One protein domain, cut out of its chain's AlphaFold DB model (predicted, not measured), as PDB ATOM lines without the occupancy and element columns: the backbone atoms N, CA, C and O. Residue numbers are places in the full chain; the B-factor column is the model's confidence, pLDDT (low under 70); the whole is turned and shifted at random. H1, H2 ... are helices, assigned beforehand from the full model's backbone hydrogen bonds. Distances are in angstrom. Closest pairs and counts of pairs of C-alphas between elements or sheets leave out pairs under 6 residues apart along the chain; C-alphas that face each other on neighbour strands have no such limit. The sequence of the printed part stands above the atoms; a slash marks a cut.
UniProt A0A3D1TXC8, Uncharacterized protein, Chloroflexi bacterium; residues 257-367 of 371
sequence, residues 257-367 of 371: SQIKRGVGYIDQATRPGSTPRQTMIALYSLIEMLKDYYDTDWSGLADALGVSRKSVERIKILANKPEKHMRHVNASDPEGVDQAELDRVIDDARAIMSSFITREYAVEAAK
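What this domain is: This is residues 257 to 367 of the 371 residues of an uncharacterized protein of Chloroflexi bacterium (UniProt A0A3D1TXC8). Three helices, H1, H2 and H5, lie side by side as a bundle, and H4 crosses H2 and H5 on the side away from H1, with the short H3 beside one end of H4. The long H5 runs past the bundle, so that residues 361 to 367 stick out at one end, while the long loop of residues 321 to 338 lies toward the other end. The printed part has 111 residues with five named helices, in the order H1 H2 H3 H4 H5, and no named strand: all helix. The whole is compact, with a radius of gyration of the C-alphas of 14.4 A, yet elongated in outline, spanning 54 by 28 by 22 A.

Where its parts are: Find C-alpha 339 at (261.264, 74.172, 182.566); from there H5, residues 339 to 365, runs 38.3 A to C-alpha 365 at (233.926, 88.696, 205.146). H2, residues 276 to 293, is 25.6 A long. Look for H1, residues 257 to 269, from C-alpha 257 at (248.043, 78.585, 209.869); it is 18.3 A long. H4 holds residues 309 to 320 and measures 16.5 A, and H3, residues 298 to 305, measures 10.9 A.

How they stand to each other: Start at the hub, H2 and H5, which touch four other helices each. They touch each other at Leu 283 and Ala 349, whose C-alphas are the closest at 6.6 A, with a shallow tilt of 27 degrees, the same way. H1 and H2 form a helical hairpin at a shallow tilt of 17 degrees, opposite ways; the closest C-alphas, of Ala 269 and Thr 279, are 4.0 A apart. H5 touches H1 with residues 346 to 357 alone, closest at the C-alphas of Gly 262 and Met 353, 6.8 A. H4 touches H5 at a steep tilt of 53 degrees, closest at the C-alphas of Ser 311 and Asp 348, 5.3 A. H4 touches H2 at a steep tilt of 52 degrees, closest at Met 280 and Ala 319, with C-alphas 5.6 A apart. H3 touches H5 at the C-alphas of Leu 305 and Ser 355, the closest at 5.9 A, and H4 at those of Ala 302 and Arg 309, the closest at 5.2 A. H3 and H2 only just touch, with 3 pairs of C-alphas within 8 A, the closest being those of Lys 291 and Leu 301 at 5.6 A. H1 is apart from H3 and H4. In the backbones of H1, H2, H4 and H5 every O i to N i+4 pair is within hydrogen-bond range; in H3, 3 of 4 are.

The domain as a whole: Go from Ser 332 to Lys 367 for the two C-alphas farthest apart, 54.1 A. The printed part has no cut. The link from H4 to H5, 18 residues, is long. Confidence is low, under 70, in residues 321 to 337, against a mean pLDDT of the printed part of 83.7.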
ATOM      1  N   SER A 257     246.847  79.447 209.978       93.25
ATOM      2  CA  SER A 257     248.043  78.585 209.869       93.25
ATOM      3  C   SER A 257     248.197  77.954 208.475       93.25
ATOM      4  O   SER A 257     249.292  77.878 207.925       93.25
ATOM      5  N   GLN A 258     247.084  77.577 207.859       93.31
ATOM      6  CA  GLN A 258     246.992  76.891 206.577       93.31
ATOM      7  C   GLN A 258     247.316  77.844 205.429       93.31
ATOM      8  O   GLN A 258     248.021  77.460 204.501       93.31
ATOM      9  N   ILE A 259     246.897  79.109 205.543       93.50
ATOM     10  CA  ILE A 259     247.274  80.164 204.599       93.50
ATOM     11  C   ILE A 259     248.780  80.421 204.686       93.50
ATOM     12  O   ILE A 259     249.456  80.379 203.663       93.50
ATOM     13  N   LYS A 260     249.331  80.585 205.898       93.25
ATOM     14  CA  LYS A 260     250.783  80.759 206.101       93.25
ATOM     15  C   LYS A 260     251.594  79.598 205.529       93.25
ATOM     16  O   LYS A 260     252.572  79.824 204.825       93.25
ATOM     17  N   ARG A 261     251.181  78.359 205.806       94.12
ATOM     18  CA  ARG A 261     251.820  77.151 205.267       94.12
ATOM     19  C   ARG A 261     251.733  77.093 203.745       94.12
ATOM     20  O   ARG A 261     252.736  76.816 203.103       94.12
ATOM     21  N   GLY A 262     250.556  77.364 203.180       93.25
ATOM     22  CA  GLY A 262     250.332  77.343 201.736       93.25
ATOM     23  C   GLY A 262     251.189  78.367 200.990       93.25
ATOM     24  O   GLY A 262     251.882  78.003 200.043       93.25
ATOM     25  N   VAL A 263     251.225  79.615 201.474       93.50
ATOM     26  CA  VAL A 263     252.139  80.650 200.958       93.50
ATOM     27  C   VAL A 263     253.594  80.199 201.099       93.50
ATOM     28  O   VAL A 263     254.339  80.253 200.129       93.50
ATOM     29  N   GLY A 264     253.975  79.651 202.257       93.75
ATOM     30  CA  GLY A 264     255.328  79.146 202.487       93.75
ATOM     31  C   GLY A 264     255.759  78.050 201.505       93.75
ATOM     32  O   GLY A 264     256.918  78.027 201.098       93.75
ATOM     33  N   TYR A 265     254.851  77.166 201.077       94.62
ATOM     34  CA  TYR A 265     255.156  76.173 200.041       94.62
ATOM     35  C   TYR A 265     255.358  76.805 198.659       94.62
ATOM     36  O   TYR A 265     256.256  76.380 197.934       94.62
ATOM     37  N   ILE A 266     254.579  77.832 198.297       94.00
ATOM     38  CA  ILE A 266     254.797  78.590 197.055       94.00
ATOM     39  C   ILE A 266     256.152  79.305 197.102       94.00
ATOM     40  O   ILE A 266     256.933  79.170 196.166       94.00
ATOM     41  N   ASP A 267     256.471  79.981 198.207       93.06
ATOM     42  CA  ASP A 267     257.743  80.694 198.371       93.06
ATOM     43  C   ASP A 267     258.944  79.742 198.283       93.06
ATOM     44  O   ASP A 267     259.946  80.059 197.644       93.06
ATOM     45  N   GLN A 268     258.844  78.549 198.881       91.62
ATOM     46  CA  GLN A 268     259.858  77.497 198.755       91.62
ATOM     47  C   GLN A 268     259.994  77.002 197.312       91.62
ATOM     48  O   GLN A 268     261.113  76.815 196.829       91.62
ATOM     49  N   ALA A 269     258.870  76.814 196.619       88.62
ATOM     50  CA  ALA A 269     258.851  76.360 195.237       88.62
ATOM     51  C   ALA A 269     259.463  77.386 194.271       88.62
ATOM     52  O   ALA A 269     260.152  76.999 193.335       88.62
ATOM     53  N   THR A 270     259.271  78.685 194.515       90.00
ATOM     54  CA  THR A 270     259.751  79.758 193.626       90.00
ATOM     55  C   THR A 270     261.031  80.445 194.104       90.00
ATOM     56  O   THR A 270     261.426  81.468 193.545       90.00
ATOM     57  N   ARG A 271     261.680  79.933 195.156       90.31
ATOM     58  CA  ARG A 271     262.912  80.527 195.691       90.31
ATOM     59  C   ARG A 271     264.042  80.467 194.646       90.31
ATOM     60  O   ARG A 271     264.225  79.425 194.014       90.31
ATOM     61  N   PRO A 272     264.859  81.530 194.494       86.25
ATOM     62  CA  PRO A 272     266.042  81.478 193.638       86.25
ATOM     63  C   PRO A 272     266.956  80.302 194.010       86.25
ATOM     64  O   PRO A 272     267.317  80.138 195.177       86.25
ATOM     65  N   GLY A 273     267.316  79.482 193.019       80.00
ATOM     66  CA  GLY A 273     268.138  78.282 193.209       80.00
ATOM     67  C   GLY A 273     267.371  77.027 193.645       80.00
ATOM     68  O   GLY A 273     268.006  75.993 193.862       80.00
ATOM     69  N   SER A 274     266.037  77.075 193.755       82.06
ATOM     70  CA  SER A 274     265.225  75.875 193.978       82.06
ATOM     71  C   SER A 274     265.349  74.906 192.806       82.06
ATOM     72  O   SER A 274     265.089  75.237 191.651       82.06
ATOM     73  N   THR A 275     265.728  73.671 193.116       83.62
ATOM     74  CA  THR A 275     265.771  72.585 192.130       83.62
ATOM     75  C   THR A 275     264.352  72.144 191.737       83.62
ATOM     76  O   THR A 275     263.426  72.265 192.551       83.62
ATOM     77  N   PRO A 276     264.147  71.546 190.545       83.12
ATOM     78  CA  PRO A 276     262.846  70.989 190.156       83.12
ATOM     79  C   PRO A 276     262.284  70.005 191.194       83.12
ATOM     80  O   PRO A 276     261.095  70.024 191.506       83.12
ATOM     81  N   ARG A 277     263.160  69.213 191.824       80.50
ATOM     82  CA  ARG A 277     262.812  68.315 192.932       80.50
ATOM     83  C   ARG A 277     262.244  69.059 194.142       80.50
ATOM     84  O   ARG A 277     261.183  68.689 194.637       80.50
ATOM     85  N   GLN A 278     262.943  70.081 194.634       84.12
ATOM     86  CA  GLN A 278     262.492  70.870 195.789       84.12
ATOM     87  C   GLN A 278     261.173  71.584 195.491       84.12
ATOM     88  O   GLN A 278     260.265  71.558 196.319       84.12
ATOM     89  N   THR A 279     261.054  72.131 194.280       88.12
ATOM     90  CA  THR A 279     259.830  72.749 193.766       88.12
ATOM     91  C   THR A 279     258.664  71.770 193.843       88.12
ATOM     92  O   THR A 279     257.673  72.038 194.514       88.12
ATOM     93  N   MET A 280     258.801  70.581 193.252       89.31
ATOM     94  CA  MET A 280     257.716  69.600 193.220       89.31
ATOM     95  C   MET A 280     257.364  69.019 194.591       89.31
ATOM     96  O   MET A 280     256.192  68.745 194.837       89.31
ATOM     97  N   ILE A 281     258.333  68.862 195.501       88.06
ATOM     98  CA  ILE A 281     258.053  68.462 196.889       88.06
ATOM     99  C   ILE A 281     257.178  69.518 197.574       88.06
ATOM    100  O   ILE A 281     256.156  69.164 198.157       88.06
ATOM    101  N   ALA A 282     257.537  70.800 197.459       91.38
ATOM    102  CA  ALA A 282     256.776  71.888 198.062       91.38
ATOM    103  C   ALA A 282     255.367  72.010 197.452       91.38
ATOM    104  O   ALA A 282     254.383  72.072 198.189       91.38
ATOM    105  N   LEU A 283     255.245  71.957 196.120       93.69
ATOM    106  CA  LEU A 283     253.948  72.030 195.436       93.69
ATOM    107  C   LEU A 283     253.050  70.819 195.737       93.69
ATOM    108  O   LEU A 283     251.837  70.974 195.873       93.69
ATOM    109  N   TYR A 284     253.621  69.621 195.896       92.44
ATOM    110  CA  TYR A 284     252.856  68.451 196.331       92.44
ATOM    111  C   TYR A 284     252.368  68.605 197.778       92.44
ATOM    112  O   TYR A 284     251.193  68.376 198.055       92.44
ATOM    113  N   SER A 285     253.235  69.055 198.692       93.94
ATOM    114  CA  SER A 285     252.854  69.324 200.085       93.94
ATOM    115  C   SER A 285     251.779  70.405 200.208       93.94
ATOM    116  O   SER A 285     250.938  70.319 201.103       93.94
ATOM    117  N   LEU A 286     251.755  71.388 199.301       95.88
ATOM    118  CA  LEU A 286     250.672  72.365 199.198       95.88
ATOM    119  C   LEU A 286     249.330  71.684 198.900       95.88
ATOM    120  O   LEU A 286     248.386  71.856 199.670       95.88
ATOM    121  N   ILE A 287     249.235  70.919 197.807       95.00
ATOM    122  CA  ILE A 287     247.959  70.295 197.422       95.00
ATOM    123  C   ILE A 287     247.526  69.219 198.422       95.00
ATOM    124  O   ILE A 287     246.335  69.063 198.655       95.00
ATOM    125  N   GLU A 288     248.465  68.515 199.055       94.81
ATOM    126  CA  GLU A 288     248.182  67.528 200.099       94.81
ATOM    127  C   GLU A 288     247.630  68.190 201.367       94.81
ATOM    128  O   GLU A 288     246.590  67.767 201.864       94.81
ATOM    129  N   MET A 289     248.247  69.287 201.817       96.38
ATOM    130  CA  MET A 289     247.759  70.083 202.947       96.38
ATOM    131  C   MET A 289     246.341  70.605 202.714       96.38
ATOM    132  O   MET A 289     245.516  70.541 203.622       96.38
ATOM    133  N   LEU A 290     246.053  71.112 201.513       95.56
ATOM    134  CA  LEU A 290     244.718  71.606 201.173       95.56
ATOM    135  C   LEU A 290     243.705  70.463 201.073       95.56
ATOM    136  O   LEU A 290     242.578  70.609 201.535       95.56
ATOM    137  N   LYS A 291     244.113  69.314 200.523       95.50
ATOM    138  CA  LYS A 291     243.292  68.099 200.487       95.50
ATOM    139  C   LYS A 291     242.862  67.678 201.897       95.50
ATOM    140  O   LYS A 291     241.687  67.410 202.119       95.50
ATOM    141  N   ASP A 292     243.808  67.665 202.835       95.12
ATOM    142  CA  ASP A 292     243.555  67.307 204.233       95.12
ATOM    143  C   ASP A 292     242.714  68.375 204.947       95.12
ATOM    144  O   ASP A 292     241.858  68.050 205.762       95.12
ATOM    145  N   TYR A 293     242.919  69.657 204.626       94.50
ATOM    146  CA  TYR A 293     242.133  70.760 205.186       94.50
ATOM    147  C   TYR A 293     240.647  70.681 204.810       94.50
ATOM    148  O   TYR A 293     239.792  70.953 205.649       94.50
ATOM    149  N   TYR A 294     240.348  70.307 203.565       93.69
ATOM    150  CA  TYR A 294     238.980  70.141 203.070       93.69
ATOM    151  C   TYR A 294     238.392  68.744 203.323       93.69
ATOM    152  O   TYR A 294     237.254  68.514 202.926       93.69
ATOM    153  N   ASP A 295     239.146  67.834 203.954       93.75
ATOM    154  CA  ASP A 295     238.759  66.438 204.216       93.75
ATOM    155  C   ASP A 295     238.164  65.734 202.981       93.75
ATOM    156  O   ASP A 295     237.031  65.254 202.963       93.75
ATOM    157  N   THR A 296     238.923  65.748 201.885       93.19
ATOM    158  CA  THR A 296     238.450  65.301 200.568       93.19
ATOM    159  C   THR A 296     239.467  64.409 199.854       93.19
ATOM    160  O   THR A 296     240.618  64.273 200.264       93.19
ATOM    161  N   ASP A 297     239.069  63.790 198.741       91.38
ATOM    162  CA  ASP A 297     240.007  63.241 197.764       91.38
ATOM    163  C   ASP A 297     240.519  64.324 196.785       91.38
ATOM    164  O   ASP A 297     240.143  65.496 196.855       91.38
ATOM    165  N   TRP A 298     241.393  63.941 195.850       88.56
ATOM    166  CA  TRP A 298     241.977  64.862 194.862       88.56
ATOM    167  C   TRP A 298     240.954  65.494 193.911       88.56
ATOM    168  O   TRP A 298     241.168  66.615 193.452       88.56
ATOM    169  N   SER A 299     239.871  64.781 193.598       85.38
ATOM    170  CA  SER A 299     238.817  65.284 192.717       85.38
ATOM    171  C   SER A 299     237.939  66.294 193.451       85.38
ATOM    172  O   SER A 299     237.693  67.383 192.933       85.38
ATOM    173  N   GLY A 300     237.584  65.992 194.699       88.69
ATOM    174  CA  GLY A 300     236.840  66.899 195.551       88.69
ATOM    175  C   GLY A 300     237.668  68.102 196.007       88.69
ATOM    176  O   GLY A 300     237.086  69.155 196.211       88.69
ATOM    177  N   LEU A 301     239.010  68.036 196.052       91.88
ATOM    178  CA  LEU A 301     239.849  69.228 196.271       91.88
ATOM    179  C   LEU A 301     239.673  70.257 195.146       91.88
ATOM    180  O   LEU A 301     239.544  71.454 195.408       91.88
ATOM    181  N   ALA A 302     239.675  69.802 193.891       90.44
ATOM    182  CA  ALA A 302     239.487  70.689 192.750       90.44
ATOM    183  C   ALA A 302     238.097  71.342 192.784       90.44
ATOM    184  O   ALA A 302     237.984  72.558 192.627       90.44
ATOM    185  N   ASP A 303     237.063  70.551 193.080       90.81
ATOM    186  CA  ASP A 303     235.683  71.027 193.198       90.81
ATOM    187  C   ASP A 303     235.522  71.988 194.402       90.81
ATOM    188  O   ASP A 303     234.929  73.063 194.276       90.81
ATOM    189  N   ALA A 304     236.135  71.661 195.546       90.56
ATOM    190  CA  ALA A 304     236.127  72.466 196.769       90.56
ATOM    191  C   ALA A 304     236.844  73.805 196.608       90.56
ATOM    192  O   ALA A 304     236.506  74.751 197.312       90.56
ATOM    193  N   LEU A 305     237.804  73.915 195.690       91.31
ATOM    194  CA  LEU A 305     238.472  75.173 195.367       91.31
ATOM    195  C   LEU A 305     237.853  75.878 194.155       91.31
ATOM    196  O   LEU A 305     237.984  77.094 194.044       91.31
ATOM    197  N   GLY A 306     237.087  75.175 193.318       90.88
ATOM    198  CA  GLY A 306     236.551  75.700 192.057       90.88
ATOM    199  C   GLY A 306     237.617  75.829 190.965       90.88
ATOM    200  O   GLY A 306     237.521  76.704 190.110       90.88
ATOM    201  N   VAL A 307     238.652  74.988 191.013       91.56
ATOM    202  CA  VAL A 307     239.771  74.978 190.059       91.56
ATOM    203  C   VAL A 307     239.681  73.774 189.125       91.56
ATOM    204  O   VAL A 307     238.967  72.807 189.381       91.56
ATOM    205  N   SER A 308     240.433  73.803 188.026       92.00
ATOM    206  CA  SER A 308     240.478  72.675 187.095       92.00
ATOM    207  C   SER A 308     241.061  71.427 187.762       92.00
ATOM    208  O   SER A 308     242.176  71.454 188.288       92.00
ATOM    209  N   ARG A 309     240.360  70.291 187.646       90.81
ATOM    210  CA  ARG A 309     240.872  68.973 188.068       90.81
ATOM    211  C   ARG A 309     242.235  68.665 187.447       90.81
ATOM    212  O   ARG A 309     243.122  68.166 188.134       90.81
ATOM    213  N   LYS A 310     242.443  69.076 186.189       90.56
ATOM    214  CA  LYS A 310     243.720  68.907 185.481       90.56
ATOM    215  C   LYS A 310     244.881  69.621 186.177       90.56
ATOM    216  O   LYS A 310     245.997  69.124 186.094       90.56
ATOM    217  N   SER A 311     244.646  70.752 186.843       88.62
ATOM    218  CA  SER A 311     245.693  71.508 187.547       88.62
ATOM    219  C   SER A 311     246.184  70.750 188.785       88.62
ATOM    220  O   SER A 311     247.385  70.560 188.963       88.62
ATOM    221  N   VAL A 312     245.259  70.214 189.593       90.19
ATOM    222  CA  VAL A 312     245.592  69.372 190.759       90.19
ATOM    223  C   VAL A 312     246.256  68.064 190.315       90.19
ATOM    224  O   VAL A 312     247.284  67.658 190.860       90.19
ATOM    225  N   GLU A 313     245.706  67.417 189.284       89.62
ATOM    226  CA  GLU A 313     246.249  66.174 188.733       89.62
ATOM    227  C   GLU A 313     247.643  66.358 188.140       89.62
ATOM    228  O   GLU A 313     248.487  65.487 188.324       89.62
ATOM    229  N   ARG A 314     247.926  67.480 187.471       88.00
ATOM    230  CA  ARG A 314     249.246  67.737 186.886       88.00
ATOM    231  C   ARG A 314     250.326  67.832 187.957       88.00
ATOM    232  O   ARG A 314     251.342  67.153 187.826       88.00
ATOM    233  N   ILE A 315     250.082  68.588 189.033       89.06
ATOM    234  CA  ILE A 315     250.993  68.661 190.189       89.06
ATOM    235  C   ILE A 315     251.196  67.254 190.777       89.06
ATOM    236  O   ILE A 315     252.329  66.810 190.967       89.06
ATOM    237  N   LYS A 316     250.100  66.518 191.009       88.38
ATOM    238  CA  LYS A 316     250.124  65.166 191.586       88.38
ATOM    239  C   LYS A 316     250.896  64.165 190.724       88.38
ATOM    240  O   LYS A 316     251.717  63.418 191.253       88.38
ATOM    241  N   ILE A 317     250.601  64.098 189.428       85.31
ATOM    242  CA  ILE A 317     251.211  63.151 188.491       85.31
ATOM    243  C   ILE A 317     252.692  63.475 188.365       85.31
ATOM    244  O   ILE A 317     253.518  62.582 188.526       85.31
ATOM    245  N   LEU A 318     253.041  64.744 188.141       81.56
ATOM    246  CA  LEU A 318     254.430  65.151 187.964       81.56
ATOM    247  C   LEU A 318     255.276  64.864 189.212       81.56
ATOM    248  O   LEU A 318     256.398  64.385 189.078       81.56
ATOM    249  N   ALA A 319     254.723  65.051 190.415       80.69
ATOM    250  CA  ALA A 319     255.402  64.722 191.669       80.69
ATOM    251  C   ALA A 319     255.625  63.209 191.887       80.69
ATOM    252  O   ALA A 319     256.521  62.835 192.644       80.69
ATOM    253  N   ASN A 320     254.833  62.343 191.238       72.88
ATOM    254  CA  ASN A 320     254.845  60.886 191.428       72.88
ATOM    255  C   ASN A 320     255.294  60.085 190.185       72.88
ATOM    256  O   ASN A 320     255.229  58.858 190.215       72.88
ATOM    257  N   LYS A 321     255.746  60.732 189.097       67.06
ATOM    258  CA  LYS A 321     256.244  60.043 187.888       67.06
ATOM    259  C   LYS A 321     257.463  59.156 188.239       67.06
ATOM    260  O   LYS A 321     258.481  59.709 188.665       67.06
ATOM    261  N   PRO A 322     257.397  57.819 188.040       50.28
ATOM    262  CA  PRO A 322     258.483  56.890 188.380       50.28
ATOM    263  C   PRO A 322     259.754  57.122 187.554       50.28
ATOM    264  O   PRO A 322     260.840  57.168 188.110       50.28
ATOM    265  N   GLU A 323     259.609  57.371 186.252       50.69
ATOM    266  CA  GLU A 323     260.722  57.570 185.304       50.69
ATOM    267  C   GLU A 323     261.541  58.843 185.590       50.69
ATOM    268  O   GLU A 323     262.718  58.897 185.271       50.69
ATOM    269  N   LYS A 324     260.950  59.846 186.261       53.16
ATOM    270  CA  LYS A 324     261.627  61.099 186.655       53.16
ATOM    271  C   LYS A 324     262.052  61.137 188.132       53.16
ATOM    272  O   LYS A 324     262.499  62.182 188.591       53.16
ATOM    273  N   HIS A 325     261.834  60.056 188.899       47.66
ATOM    274  CA  HIS A 325     262.161  59.830 190.323       47.66
ATOM    275  C   HIS A 325     262.425  61.053 191.237       47.66
ATOM    276  O   HIS A 325     263.273  61.014 192.126       47.66
ATOM    277  N   MET A 326     261.649  62.136 191.153       53.56
ATOM    278  CA  MET A 326     261.966  63.369 191.888       53.56
ATOM    279  C   MET A 326     261.883  63.231 193.418       53.56
ATOM    280  O   MET A 326     262.434  64.056 194.133       53.56
ATOM    281  N   ARG A 327     261.285  62.166 193.969       43.06
ATOM    282  CA  ARG A 327     261.376  61.845 195.408       43.06
ATOM    283  C   ARG A 327     262.614  61.009 195.798       43.06
ATOM    284  O   ARG A 327     262.994  61.077 196.965       43.06
ATOM    285  N   HIS A 328     263.305  60.349 194.855       39.66
ATOM    286  CA  HIS A 328     264.424  59.406 195.086       39.66
ATOM    287  C   HIS A 328     265.674  59.581 194.178       39.66
ATOM    288  O   HIS A 328     266.503  58.679 194.118       39.66
ATOM    289  N   VAL A 329     265.867  60.716 193.496       40.78
ATOM    290  CA  VAL A 329     267.054  60.948 192.636       40.78
ATOM    291  C   VAL A 329     268.315  61.269 193.462       40.78
ATOM    292  O   VAL A 329     268.330  62.225 194.241       40.78
ATOM    293  N   ASN A 330     269.375  60.476 193.269       41.62
ATOM    294  CA  ASN A 330     270.762  60.797 193.635       41.62
ATOM    295  C   ASN A 330     271.430  61.595 192.499       41.62
ATOM    296  O   ASN A 330     270.949  61.582 191.374       41.62
ATOM    297  N   ALA A 331     272.541  62.279 192.788       43.97
ATOM    298  CA  ALA A 331     273.196  63.297 191.947       43.97
ATOM    299  C   ALA A 331     273.696  62.870 190.538       43.97
ATOM    300  O   ALA A 331     274.444  63.618 189.918       43.97
ATOM    301  N   SER A 332     273.332  61.691 190.033       40.50
ATOM    302  CA  SER A 332     273.931  61.056 188.855       40.50
ATOM    303  C   SER A 332     272.995  60.861 187.653       40.50
ATOM    304  O   SER A 332     273.445  60.272 186.677       40.50
ATOM    305  N   ASP A 333     271.740  61.332 187.687       43.50
ATOM    306  CA  ASP A 333     270.787  61.134 186.577       43.50
ATOM    307  C   ASP A 333     269.932  62.398 186.290       43.50
ATOM    308  O   ASP A 333     269.092  62.763 187.120       43.50
ATOM    309  N   PRO A 334     270.175  63.134 185.181       45.84
ATOM    310  CA  PRO A 334     269.620  64.463 184.931       45.84
ATOM    311  C   PRO A 334     268.460  64.474 183.916       45.84
ATOM    312  O   PRO A 334     268.297  65.479 183.223       45.84
ATOM    313  N   GLU A 335     267.649  63.413 183.791       48.25
ATOM    314  CA  GLU A 335     266.392  63.482 183.017       48.25
ATOM    315  C   GLU A 335     265.379  64.410 183.716       48.25
ATOM    316  O   GLU A 335     264.475  64.018 184.457       48.25
ATOM    317  N   GLY A 336     265.606  65.709 183.521       55.41
ATOM    318  CA  GLY A 336     264.922  66.799 184.190       55.41
ATOM    319  C   GLY A 336     263.483  66.978 183.723       55.41
ATOM    320  O   GLY A 336     263.087  66.681 182.594       55.41
ATOM    321  N   VAL A 337     262.658  67.504 184.618       62.53
ATOM    322  CA  VAL A 337     261.396  68.140 184.232       62.53
ATOM    323  C   VAL A 337     261.715  69.311 183.306       62.53
ATOM    324  O   VAL A 337     262.608  70.098 183.611       62.53
ATOM    325  N   ASP A 338     261.001  69.409 182.184       72.44
ATOM    326  CA  ASP A 338     261.109  70.552 181.277       72.44
ATOM    327  C   ASP A 338     260.734  71.835 182.035       72.44
ATOM    328  O   ASP A 338     259.737  71.851 182.762       72.44
ATOM    329  N   GLN A 339     261.509  72.907 181.873       76.50
ATOM    330  CA  GLN A 339     261.264  74.172 182.566       76.50
ATOM    331  C   GLN A 339     259.856  74.702 182.264       76.50
ATOM    332  O   GLN A 339     259.171  75.164 183.172       76.50
ATOM    333  N   ALA A 340     259.362  74.530 181.032       80.94
ATOM    334  CA  ALA A 340     257.998  74.920 180.681       80.94
ATOM    335  C   ALA A 340     256.924  74.047 181.366       80.94
ATOM    336  O   ALA A 340     255.818  74.520 181.628       80.94
ATOM    337  N   GLU A 341     257.217  72.775 181.663       82.00
ATOM    338  CA  GLU A 341     256.339  71.906 182.461       82.00
ATOM    339  C   GLU A 341     256.347  72.360 183.930       82.00
ATOM    340  O   GLU A 341     255.284  72.419 184.546       82.00
ATOM    341  N   LEU A 342     257.508  72.759 184.463       83.12
ATOM    342  CA  LEU A 342     257.662  73.267 185.830       83.12
ATOM    343  C   LEU A 342     256.944  74.611 186.044       83.12
ATOM    344  O   LEU A 342     256.176  74.742 186.996       83.12
ATOM    345  N   ASP A 343     257.123  75.570 185.133       86.00
ATOM    346  CA  ASP A 343     256.492  76.895 185.197       86.00
ATOM    347  C   ASP A 343     254.961  76.779 185.176       86.00
ATOM    348  O   ASP A 343     254.268  77.375 186.002       86.00
ATOM    349  N   ARG A 344     254.416  75.907 184.314       89.19
ATOM    350  CA  ARG A 344     252.968  75.635 184.260       89.19
ATOM    351  C   ARG A 344     252.416  75.096 185.577       89.19
ATOM    352  O   ARG A 344     251.287  75.405 185.943       89.19
ATOM    353  N   VAL A 345     253.183  74.262 186.272       90.56
ATOM    354  CA  VAL A 345     252.767  73.637 187.534       90.56
ATOM    355  C   VAL A 345     252.861  74.639 188.691       90.56
ATOM    356  O   VAL A 345     252.026  74.610 189.596       90.56
ATOM    357  N   ILE A 346     253.820  75.572 188.639       92.19
ATOM    358  CA  ILE A 346     253.890  76.730 189.542       92.19
ATOM    359  C   ILE A 346     252.668  77.636 189.348       92.19
ATOM    360  O   ILE A 346     252.051  78.041 190.335       92.19
ATOM    361  N   ASP A 347     252.276  77.919 188.106       92.94
ATOM    362  CA  ASP A 347     251.082  78.720 187.810       92.94
ATOM    363  C   ASP A 347     249.794  78.029 188.281       92.94
ATOM    364  O   ASP A 347     248.955  78.660 188.930       92.94
ATOM    365  N   ASP A 348     249.668  76.717 188.048       93.81
ATOM    366  CA  ASP A 348     248.569  75.900 188.576       93.81
ATOM    367  C   ASP A 348     248.502  76.000 190.115       93.81
ATOM    368  O   ASP A 348     247.431  76.214 190.690       93.81
ATOM    369  N   ALA A 349     249.646  75.910 190.801       93.38
ATOM    370  CA  ALA A 349     249.720  76.023 192.256       93.38
ATOM    371  C   ALA A 349     249.371  77.431 192.773       93.38
ATOM    372  O   ALA A 349     248.683  77.564 193.789       93.38
ATOM    373  N   ARG A 350     249.783  78.489 192.065       94.06
ATOM    374  CA  ARG A 350     249.394  79.875 192.374       94.06
ATOM    375  C   ARG A 350     247.889  80.081 192.223       94.06
ATOM    376  O   ARG A 350     247.282  80.708 193.090       94.06
ATOM    377  N   ALA A 351     247.274  79.521 191.182       93.31
ATOM    378  CA  ALA A 351     245.827  79.585 190.974       93.31
ATOM    379  C   ALA A 351     245.047  78.838 192.075       93.31
ATOM    380  O   ALA A 351     244.054  79.355 192.597       93.31
ATOM    381  N   ILE A 352     245.534  77.660 192.480       94.81
ATOM    382  CA  ILE A 352     245.011  76.885 193.617       94.81
ATOM    383  C   ILE A 352     245.082  77.708 194.908       94.81
ATOM    384  O   ILE A 352     244.071  77.874 195.593       94.81
ATOM    385  N   MET A 353     246.249  78.278 195.219       96.00
ATOM    386  CA  MET A 353     246.442  79.070 196.435       96.00
ATOM    387  C   MET A 353     245.606  80.358 196.425       96.00
ATOM    388  O   MET A 353     245.022  80.725 197.443       96.00
ATOM    389  N   SER A 354     245.498  81.026 195.276       93.75
ATOM    390  CA  SER A 354     244.654  82.212 195.107       93.75
ATOM    391  C   SER A 354     243.175  81.894 195.348       93.75
ATOM    392  O   SER A 354     242.496  82.620 196.077       93.75
ATOM    393  N   SER A 355     242.689  80.760 194.829       93.94
ATOM    394  CA  SER A 355     241.316  80.296 195.072       93.94
ATOM    395  C   SER A 355     241.078  79.973 196.546       93.94
ATOM    396  O   SER A 355     240.046  80.351 197.102       93.94
ATOM    397  N   PHE A 356     242.054  79.344 197.209       95.50
ATOM    398  CA  PHE A 356     241.982  79.063 198.640       95.50
ATOM    399  C   PHE A 356     241.892  80.351 199.474       95.50
ATOM    400  O   PHE A 356     240.964  80.509 200.265       95.50
ATOM    401  N   ILE A 357     242.788  81.318 199.237       93.50
ATOM    402  CA  ILE A 357     242.767  82.629 199.910       93.50
ATOM    403  C   ILE A 357     241.437  83.348 199.661       93.50
ATOM    404  O   ILE A 357     240.871  83.920 200.590       93.50
ATOM    405  N   THR A 358     240.920  83.301 198.431       93.44
ATOM    406  CA  THR A 358     239.650  83.942 198.059       93.44
ATOM    407  C   THR A 358     238.475  83.356 198.839       93.44
ATOM    408  O   THR A 358     237.647  84.103 199.359       93.44
ATOM    409  N   ARG A 359     238.417  82.028 198.984       93.31
ATOM    410  CA  ARG A 359     237.383  81.354 199.781       93.31
ATOM    411  C   ARG A 359     237.502  81.687 201.263       93.31
ATOM    412  O   ARG A 359     236.511  82.075 201.876       93.31
ATOM    413  N   GLU A 360     238.707  81.626 201.821       92.81
ATOM    414  CA  GLU A 360     238.936  81.987 203.222       92.81
ATOM    415  C   GLU A 360     238.609  83.454 203.510       92.81
ATOM    416  O   GLU A 360     238.136  83.774 204.603       92.81
ATOM    417  N   TYR A 361     238.835  84.336 202.536       92.50
ATOM    418  CA  TYR A 361     238.440  85.736 202.599       92.50
ATOM    419  C   TYR A 361     236.924  85.912 202.551       92.50
ATOM    420  O   TYR A 361     236.393  86.683 203.343       92.50
ATOM    421  N   ALA A 362     236.212  85.175 201.693       91.25
ATOM    422  CA  ALA A 362     234.751  85.201 201.655       91.25
ATOM    423  C   ALA A 362     234.132  84.729 202.983       91.25
ATOM    424  O   ALA A 362     233.200  85.357 203.481       91.25
ATOM    425  N   VAL A 363     234.694  83.681 203.597       90.56
ATOM    426  CA  VAL A 363     234.278  83.205 204.928       90.56
ATOM    427  C   VAL A 363     234.530  84.267 206.000       90.56
ATOM    428  O   VAL A 363     233.665  84.508 206.837       90.56
ATOM    429  N   GLU A 364     235.690  84.928 205.980       89.38
ATOM    430  CA  GLU A 364     236.004  86.000 206.933       89.38
ATOM    431  C   GLU A 364     235.099  87.223 206.742       89.38
ATOM    432  O   GLU A 364     234.644  87.816 207.715       89.38
ATOM    433  N   ALA A 365     234.797  87.579 205.491       87.00
ATOM    434  CA  ALA A 365     233.926  88.696 205.146       87.00
ATOM    435  C   ALA A 365     232.454  88.459 205.523       87.00
ATOM    436  O   ALA A 365     231.727  89.431 205.704       87.00
ATOM    437  N   ALA A 366     232.027  87.199 205.642       88.19
ATOM    438  CA  ALA A 366     230.680  86.818 206.061       88.19
ATOM    439  C   ALA A 366     230.486  86.813 207.591       88.19
ATOM    440  O   ALA A 366     229.362  86.627 208.060       88.19
ATOM    441  N   LYS A 367     231.552  86.997 208.383       84.38
ATOM    442  CA  LYS A 367     231.429  87.098 209.841       84.38
ATOM    443  C   LYS A 367     230.770  88.429 210.231       84.38
ATOM    444  O   LYS A 367     231.102  89.455 209.635       84.38
TER     445      LYS A 367